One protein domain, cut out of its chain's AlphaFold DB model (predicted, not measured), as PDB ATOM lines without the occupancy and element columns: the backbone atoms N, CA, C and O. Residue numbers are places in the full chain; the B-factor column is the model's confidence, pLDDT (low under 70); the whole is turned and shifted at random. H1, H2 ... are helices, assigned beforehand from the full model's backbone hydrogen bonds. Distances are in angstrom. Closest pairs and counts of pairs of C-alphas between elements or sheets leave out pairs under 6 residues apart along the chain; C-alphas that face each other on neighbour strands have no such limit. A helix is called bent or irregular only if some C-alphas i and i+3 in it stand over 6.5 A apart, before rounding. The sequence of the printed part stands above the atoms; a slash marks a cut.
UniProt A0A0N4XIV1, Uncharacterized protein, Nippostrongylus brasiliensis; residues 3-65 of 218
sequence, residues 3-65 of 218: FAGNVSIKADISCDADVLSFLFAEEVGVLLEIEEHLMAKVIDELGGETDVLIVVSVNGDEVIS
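What this domain is: This is residues 3 to 65 of the 218 residues of an uncharacterized protein of Nippostrongylus brasiliensis (UniProt A0A0N4XIV1). The model has little regular structure: it is a loose frame of long loops, with H2 at one end of the longest axis and the short H1 at the other. Residues 24 to 35 bridge the two ends, residues 47 to 65 run back from H2, and residues 3 to 18 cross that returning stretch. The printed part has 63 residues, 16 of them in the named helices H1 and H2, in that order, with no named strand; the class is all helix. It is only just loose, close to compact, with a radius of gyration of the C-alphas of 13.1 A and spans of 31 by 28 by 22 A.

How they stand to each other: H2, residues 36 to 46, is irregular: C-alphas 37 and 40 are 7.4 A apart. H1, residues 19 to 23, is apart from H2, with no C-alpha of the one within 8 A of the other. Every O i to N i+4 pair is within hydrogen-bond range in H1, and 5 of 7 are in H2. Residues 57 to 58 pair with residues 61 to 62, antiparallel.

Where its parts are: H2 measures 15.7 A from C-alpha 36 at (161.430, 171.941, 150.658) to C-alpha 46. H1 measures 6.1 A from C-alpha 19 at (164.628, 169.085, 177.399).

The domain as a whole: The C-alphas farthest apart, those of Glu 45 and Ser 65, are 34.0 A apart. The printed part has no cut, and H1 to H2 is a long link. Residues 47 to 59 have pLDDT under 70.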
ATOM      1  N   PHE A   3     171.329 184.319 164.108       89.19
ATOM      2  CA  PHE A   3     172.139 185.543 164.173       89.19
ATOM      3  C   PHE A   3     172.814 185.924 162.849       89.19
ATOM      4  O   PHE A   3     172.939 187.116 162.585       89.19
ATOM      5  N   ALA A   4     173.234 184.946 162.040       89.88
ATOM      6  CA  ALA A   4     173.899 185.181 160.759       89.88
ATOM      7  C   ALA A   4     172.894 185.574 159.664       89.88
ATOM      8  O   ALA A   4     173.173 186.460 158.863       89.88
ATOM      9  N   GLY A   5     171.706 184.957 159.665       87.25
ATOM     10  CA  GLY A   5     170.637 185.276 158.715       87.25
ATOM     11  C   GLY A   5     169.817 186.527 159.059       87.25
ATOM     12  O   GLY A   5     169.069 186.998 158.210       87.25
ATOM     13  N   ASN A   6     169.928 187.074 160.281       88.38
ATOM     14  CA  ASN A   6     168.999 188.081 160.831       88.38
ATOM     15  C   ASN A   6     167.519 187.626 160.826       88.38
ATOM     16  O   ASN A   6     166.610 188.455 160.809       88.38
ATOM     17  N   VAL A   7     167.274 186.312 160.872       84.69
ATOM     18  CA  VAL A   7     165.934 185.705 160.825       84.69
ATOM     19  C   VAL A   7     165.648 184.897 162.082       84.69
ATOM     20  O   VAL A   7     166.516 184.187 162.594       84.69
ATOM     21  N   SER A   8     164.412 184.981 162.570       82.50
ATOM     22  CA  SER A   8     163.943 184.141 163.669       82.50
ATOM     23  C   SER A   8     163.672 182.718 163.182       82.50
ATOM     24  O   SER A   8     162.844 182.505 162.303       82.50
ATOM     25  N   ILE A   9     164.319 181.753 163.832       81.00
ATOM     26  CA  ILE A   9     164.021 180.315 163.778       81.00
ATOM     27  C   ILE A   9     163.764 179.858 165.217       81.00
ATOM     28  O   ILE A   9     164.634 179.376 165.915       81.00
ATOM     29  N   LYS A  10     162.576 180.069 165.752       79.06
ATOM     30  CA  LYS A  10     161.551 179.046 165.596       79.06
ATOM     31  C   LYS A  10     162.108 177.667 165.069       79.06
ATOM     32  O   LYS A  10     162.221 177.533 163.862       79.06
ATOM     33  N   ALA A  11     162.451 176.678 165.926       76.25
ATOM     34  CA  ALA A  11     162.996 175.326 165.586       76.25
ATOM     35  C   ALA A  11     162.350 174.168 166.427       76.25
ATOM     36  O   ALA A  11     162.545 174.174 167.631       76.25
ATOM     37  N   ASP A  12     161.575 173.232 165.840       77.50
ATOM     38  CA  ASP A  12     160.575 172.314 166.485       77.50
ATOM     39  C   ASP A  12     161.002 170.857 166.641       77.50
ATOM     40  O   ASP A  12     161.653 170.305 165.752       77.50
ATOM     41  N   ILE A  13     160.634 170.248 167.781       76.56
ATOM     42  CA  ILE A  13     161.331 169.055 168.276       76.56
ATOM     43  C   ILE A  13     160.409 168.120 169.078       76.56
ATOM     44  O   ILE A  13     159.806 168.494 170.088       76.56
ATOM     45  N   SER A  14     160.359 166.855 168.657       77.31
ATOM     46  CA  SER A  14     159.854 165.744 169.475       77.31
ATOM     47  C   SER A  14     161.047 165.025 170.099       77.31
ATOM     48  O   SER A  14     161.949 164.621 169.371       77.31
ATOM     49  N   CYS A  15     161.080 164.861 171.421       77.44
ATOM     50  CA  CYS A  15     162.132 164.074 172.068       77.44
ATOM     51  C   CYS A  15     161.634 163.351 173.327       77.44
ATOM     52  O   CYS A  15     160.927 163.927 174.157       77.44
ATOM     53  N   ASP A  16     162.081 162.104 173.492       81.56
ATOM     54  CA  ASP A  16     161.838 161.282 174.690       81.56
ATOM     55  C   ASP A  16     162.791 161.624 175.857       81.56
ATOM     56  O   ASP A  16     162.621 161.145 176.979       81.56
ATOM     57  N   ALA A  17     163.825 162.427 175.588       83.12
ATOM     58  CA  ALA A  17     164.821 162.860 176.562       83.12
ATOM     59  C   ALA A  17     164.369 164.103 177.351       83.12
ATOM     60  O   ALA A  17     163.446 164.817 176.966       83.12
ATOM     61  N   ASP A  18     165.073 164.391 178.449       88.44
ATOM     62  CA  ASP A  18     164.953 165.672 179.147       88.44
ATOM     63  C   ASP A  18     165.339 166.846 178.227       88.44
ATOM     64  O   ASP A  18     166.341 166.797 177.512       88.44
ATOM     65  N   VAL A  19     164.553 167.921 178.294       85.19
ATOM     66  CA  VAL A  19     164.628 169.085 177.399       85.19
ATOM     67  C   VAL A  19     165.992 169.777 177.449       85.19
ATOM     68  O   VAL A  19     166.545 170.130 176.409       85.19
ATOM     69  N   LEU A  20     166.552 169.971 178.649       88.50
ATOM     70  CA  LEU A  20     167.865 170.605 178.806       88.50
ATOM     71  C   LEU A  20     168.971 169.688 178.287       88.50
ATOM     72  O   LEU A  20     169.870 170.139 177.582       88.50
ATOM     73  N   SER A  21     168.873 168.400 178.604       90.38
ATOM     74  CA  SER A  21     169.819 167.381 178.156       90.38
ATOM     75  C   SER A  21     169.844 167.254 176.630       90.38
ATOM     76  O   SER A  21     170.917 167.074 176.067       90.38
ATOM     77  N   PHE A  22     168.695 167.393 175.958       87.06
ATOM     78  CA  PHE A  22     168.600 167.386 174.496       87.06
ATOM     79  C   PHE A  22     169.147 168.680 173.869       87.06
ATOM     80  O   PHE A  22     170.027 168.627 173.015       87.06
ATOM     81  N   LEU A  23     168.656 169.851 174.297       86.12
ATOM     82  CA  LEU A  23     168.986 171.139 173.661       86.12
ATOM     83  C   LEU A  23     170.445 171.583 173.860       86.12
ATOM     84  O   LEU A  23     170.946 172.379 173.068       86.12
ATOM     85  N   PHE A  24     171.112 171.095 174.910       90.50
ATOM     86  CA  PHE A  24     172.502 171.429 175.237       90.50
ATOM     87  C   PHE A  24     173.466 170.236 175.092       90.50
ATOM     88  O   PHE A  24     174.585 170.289 175.602       90.50
ATOM     89  N   ALA A  25     173.061 169.166 174.398       91.25
ATOM     90  CA  ALA A  25     173.970 168.088 174.024       91.25
ATOM     91  C   ALA A  25     175.011 168.576 172.998       91.25
ATOM     92  O   ALA A  25     174.661 169.132 171.960       91.25
ATOM     93  N   GLU A  26     176.293 168.302 173.251       93.88
ATOM     94  CA  GLU A  26     177.401 168.567 172.314       93.88
ATOM     95  C   GLU A  26     177.736 167.325 171.456       93.88
ATOM     96  O   GLU A  26     178.891 167.069 171.116       93.88
ATOM     97  N   GLU A  27     176.719 166.521 171.132       90.00
ATOM     98  CA  GLU A  27     176.855 165.340 170.271       90.00
ATOM     99  C   GLU A  27     177.133 165.730 168.809       90.00
ATOM    100  O   GLU A  27     176.786 166.817 168.338       90.00
ATOM    101  N   VAL A  28     177.769 164.828 168.055       89.00
ATOM    102  CA  VAL A  28     178.123 165.092 166.653       89.00
ATOM    103  C   VAL A  28     176.878 165.036 165.767       89.00
ATOM    104  O   VAL A  28     176.277 163.979 165.594       89.00
ATOM    105  N   GLY A  29     176.546 166.159 165.131       84.38
ATOM    106  CA  GLY A  29     175.428 166.274 164.196       84.38
ATOM    107  C   GLY A  29     175.627 167.380 163.158       84.38
ATOM    108  O   GLY A  29     176.630 168.098 163.166       84.38
ATOM    109  N   VAL A  30     174.662 167.517 162.249       82.62
ATOM    110  CA  VAL A  30     174.627 168.562 161.215       82.62
ATOM    111  C   VAL A  30     173.204 169.103 161.114       82.62
ATOM    112  O   VAL A  30     172.255 168.330 161.055       82.62
ATOM    113  N   LEU A  31     173.065 170.428 161.046       82.31
ATOM    114  CA  LEU A  31     171.801 171.103 160.757       82.31
ATOM    115  C   LEU A  31     171.878 171.720 159.356       82.31
ATOM    116  O   LEU A  31     172.800 172.487 159.068       82.31
ATOM    117  N   LEU A  32     170.934 171.362 158.485       83.88
ATOM    118  CA  LEU A  32     170.890 171.787 157.085       83.88
ATOM    119  C   LEU A  32     169.652 172.648 156.822       83.88
ATOM    120  O   LEU A  32     168.540 172.279 157.188       83.88
ATOM    121  N   GLU A  33     169.848 173.771 156.134       86.12
ATOM    122  CA  GLU A  33     168.771 174.576 155.555       86.12
ATOM    123  C   GLU A  33     168.659 174.213 154.067       86.12
ATOM    124  O   GLU A  33     169.644 174.288 153.331       86.12
ATOM    125  N   ILE A  34     167.487 173.736 153.642       86.06
ATOM    126  CA  ILE A  34     167.262 173.133 152.321       86.06
ATOM    127  C   ILE A  34     165.922 173.638 151.779       86.06
ATOM    128  O   ILE A  34     164.955 173.763 152.529       86.06
ATOM    129  N   GLU A  35     165.832 173.882 150.470       87.94
ATOM    130  CA  GLU A  35     164.536 174.088 149.822       87.94
ATOM    131  C   GLU A  35     163.653 172.835 149.949       87.94
ATOM    132  O   GLU A  35     164.081 171.728 149.621       87.94
ATOM    133  N   GLU A  36     162.397 173.016 150.364       84.75
ATOM    134  CA  GLU A  36     161.430 171.941 150.658       84.75
ATOM    135  C   GLU A  36     161.359 170.868 149.554       84.75
ATOM    136  O   GLU A  36     161.339 169.668 149.831       84.75
ATOM    137  N   HIS A  37     161.417 171.290 148.287       89.56
ATOM    138  CA  HIS A  37     161.330 170.404 147.124       89.56
ATOM    139  C   HIS A  37     162.536 169.454 146.945       89.56
ATOM    140  O   HIS A  37     162.436 168.478 146.200       89.56
ATOM    141  N   LEU A  38     163.665 169.717 147.615       89.00
ATOM    142  CA  LEU A  38     164.872 168.882 147.601       89.00
ATOM    143  C   LEU A  38     164.982 167.965 148.829       89.00
ATOM    144  O   LEU A  38     165.790 167.036 148.807       89.00
ATOM    145  N   MET A  39     164.173 168.184 149.872       84.38
ATOM    146  CA  MET A  39     164.287 167.500 151.167       84.38
ATOM    147  C   MET A  39     164.321 165.970 151.027       84.38
ATOM    148  O   MET A  39     165.243 165.328 151.521       84.38
ATOM    149  N   ALA A  40     163.377 165.387 150.281       83.62
ATOM    150  CA  ALA A  40     163.303 163.937 150.081       83.62
ATOM    151  C   ALA A  40     164.553 163.352 149.395       83.62
ATOM    152  O   ALA A  40     164.977 162.250 149.730       83.62
ATOM    153  N   LYS A  41     165.168 164.098 148.463       87.75
ATOM    154  CA  LYS A  41     166.400 163.682 147.778       87.75
ATOM    155  C   LYS A  41     167.602 163.720 148.721       87.75
ATOM    156  O   LYS A  41     168.432 162.821 148.679       87.75
ATOM    157  N   VAL A  42     167.697 164.751 149.562       85.19
ATOM    158  CA  VAL A  42     168.809 164.890 150.513       85.19
ATOM    159  C   VAL A  42     168.726 163.834 151.621       85.19
ATOM    160  O   VAL A  42     169.755 163.284 151.993       85.19
ATOM    161  N   ILE A  43     167.523 163.491 152.093       81.69
ATOM    162  CA  ILE A  43     167.320 162.390 153.053       81.69
ATOM    163  C   ILE A  43     167.778 161.048 152.453       81.69
ATOM    164  O   ILE A  43     168.550 160.331 153.088       81.69
ATOM    165  N   ASP A  44     167.367 160.740 151.216       84.56
ATOM    166  CA  ASP A  44     167.755 159.510 150.502       84.56
ATOM    167  C   ASP A  44     169.280 159.413 150.283       84.56
ATOM    168  O   ASP A  44     169.882 158.370 150.532       84.56
ATOM    169  N   GLU A  45     169.935 160.518 149.900       84.56
ATOM    170  CA  GLU A  45     171.393 160.565 149.691       84.56
ATOM    171  C   GLU A  45     172.213 160.517 150.995       84.56
ATOM    172  O   GLU A  45     173.339 160.013 150.980       84.56
ATOM    173  N   LEU A  46     171.684 161.023 152.116       79.31
ATOM    174  CA  LEU A  46     172.368 160.998 153.419       79.31
ATOM    175  C   LEU A  46     172.126 159.703 154.209       79.31
ATOM    176  O   LEU A  46     172.914 159.392 155.103       79.31
ATOM    177  N   GLY A  47     171.066 158.948 153.900       68.69
ATOM    178  CA  GLY A  47     170.753 157.668 154.547       68.69
ATOM    179  C   GLY A  47     170.436 157.769 156.046       68.69
ATOM    180  O   GLY A  47     170.566 156.776 156.760       68.69
ATOM    181  N   GLY A  48     170.069 158.962 156.524       59.91
ATOM    182  CA  GLY A  48     169.747 159.238 157.922       59.91
ATOM    183  C   GLY A  48     168.248 159.421 158.153       59.91
ATOM    184  O   GLY A  48     167.530 159.916 157.286       59.91
ATOM    185  N   GLU A  49     167.788 159.063 159.350       54.50
ATOM    186  CA  GLU A  49     166.506 159.545 159.865       54.50
ATOM    187  C   GLU A  49     166.646 161.038 160.205       54.50
ATOM    188  O   GLU A  49     167.692 161.472 160.695       54.50
ATOM    189  N   THR A  50     165.624 161.841 159.907       50.72
ATOM    190  CA  THR A  50     165.654 163.292 160.134       50.72
ATOM    191  C   THR A  50     164.479 163.744 160.985       50.72
ATOM    192  O   THR A  50     163.333 163.676 160.534       50.72
ATOM    193  N   ASP A  51     164.779 164.314 162.148       44.56
ATOM    194  CA  ASP A  51     163.850 165.174 162.873       44.56
ATOM    195  C   ASP A  51     163.862 166.567 162.228       44.56
ATOM    196  O   ASP A  51     164.870 167.273 162.243       44.56
ATOM    197  N   VAL A  52     162.742 166.956 161.616       34.88
ATOM    198  CA  VAL A  52     162.586 168.247 160.930       34.88
ATOM    199  C   VAL A  52     161.311 168.926 161.420       34.88
ATOM    200  O   VAL A  52     160.239 168.469 161.032       34.88
ATOM    201  N   LEU A  53     161.402 170.045 162.165       33.94
ATOM    202  CA  LEU A  53     160.653 171.278 161.834       33.94
ATOM    203  C   LEU A  53     161.026 172.540 162.654       33.94
ATOM    204  O   LEU A  53     162.124 172.630 163.192       33.94
ATOM    205  N   ILE A  54     160.119 173.549 162.669       48.56
ATOM    206  CA  ILE A  54     160.304 174.952 163.093       48.56
ATOM    207  C   ILE A  54     159.260 175.608 164.068       48.56
ATOM    208  O   ILE A  54     158.361 176.314 163.613       48.56
ATOM    209  N   VAL A  55     159.441 175.508 165.402       44.03
ATOM    210  CA  VAL A  55     159.307 176.496 166.536       44.03
ATOM    211  C   VAL A  55     159.904 175.862 167.797       44.03
ATOM    212  O   VAL A  55     159.662 174.686 167.931       44.03
ATOM    213  N   VAL A  56     160.652 176.525 168.710       58.34
ATOM    214  CA  VAL A  56     161.229 175.817 169.902       58.34
ATOM    215  C   VAL A  56     160.170 175.522 170.969       58.34
ATOM    216  O   VAL A  56     160.236 175.975 172.116       58.34
ATOM    217  N   SER A  57     159.183 174.738 170.561       57.81
ATOM    218  CA  SER A  57     158.440 173.844 171.411       57.81
ATOM    219  C   SER A  57     159.150 172.504 171.494       57.81
ATOM    220  O   SER A  57     159.710 172.012 170.513       57.81
ATOM    221  N   VAL A  58     159.088 171.898 172.674       61.19
ATOM    222  CA  VAL A  58     159.435 170.492 172.855       61.19
ATOM    223  C   VAL A  58     158.172 169.775 173.290       61.19
ATOM    224  O   VAL A  58     157.525 170.180 174.253       61.19
ATOM    225  N   ASN A  59     157.779 168.750 172.533       64.31
ATOM    226  CA  ASN A  59     156.533 168.005 172.747       64.31
ATOM    227  C   ASN A  59     155.263 168.897 172.772       64.31
ATOM    228  O   ASN A  59     154.251 168.540 173.372       64.31
ATOM    229  N   GLY A  60     155.308 170.047 172.083       70.44
ATOM    230  CA  GLY A  60     154.215 171.023 171.974       70.44
ATOM    231  C   GLY A  60     154.220 172.153 173.013       70.44
ATOM    232  O   GLY A  60     153.479 173.119 172.834       70.44
ATOM    233  N   ASP A  61     155.064 172.085 174.048       76.75
ATOM    234  CA  ASP A  61     155.217 173.148 175.049       76.75
ATOM    235  C   ASP A  61     156.301 174.147 174.619       76.75
ATOM    236  O   ASP A  61     157.416 173.743 174.303       76.75
ATOM    237  N   GLU A  62     156.000 175.450 174.616       78.94
ATOM    238  CA  GLU A  62     156.927 176.529 174.232       78.94
ATOM    239  C   GLU A  62     158.058 176.687 175.272       78.94
ATOM    240  O   GLU A  62     157.837 177.199 176.370       78.94
ATOM    241  N   VAL A  63     159.275 176.233 174.937       82.12
ATOM    242  CA  VAL A  63     160.426 176.200 175.866       82.12
ATOM    243  C   VAL A  63     161.264 177.475 175.785       82.12
ATOM    244  O   VAL A  63     161.728 177.976 176.809       82.12
ATOM    245  N   ILE A  64     161.487 177.999 174.573       79.88
ATOM    246  CA  ILE A  64     162.289 179.209 174.340       79.88
ATOM    247  C   ILE A  64     161.507 180.173 173.449       79.88
ATOM    248  O   ILE A  64     161.232 179.881 172.286       79.88
ATOM    249  N   SER A  65     161.208 181.350 173.999       81.81
ATOM    250  CA  SER A  65     160.436 182.412 173.351       81.81
ATOM    251  C   SER A  65     161.064 183.763 173.682       81.81
ATOM    252  O   SER A  65     160.680 184.446 174.628       81.81
TER     253      SER A  65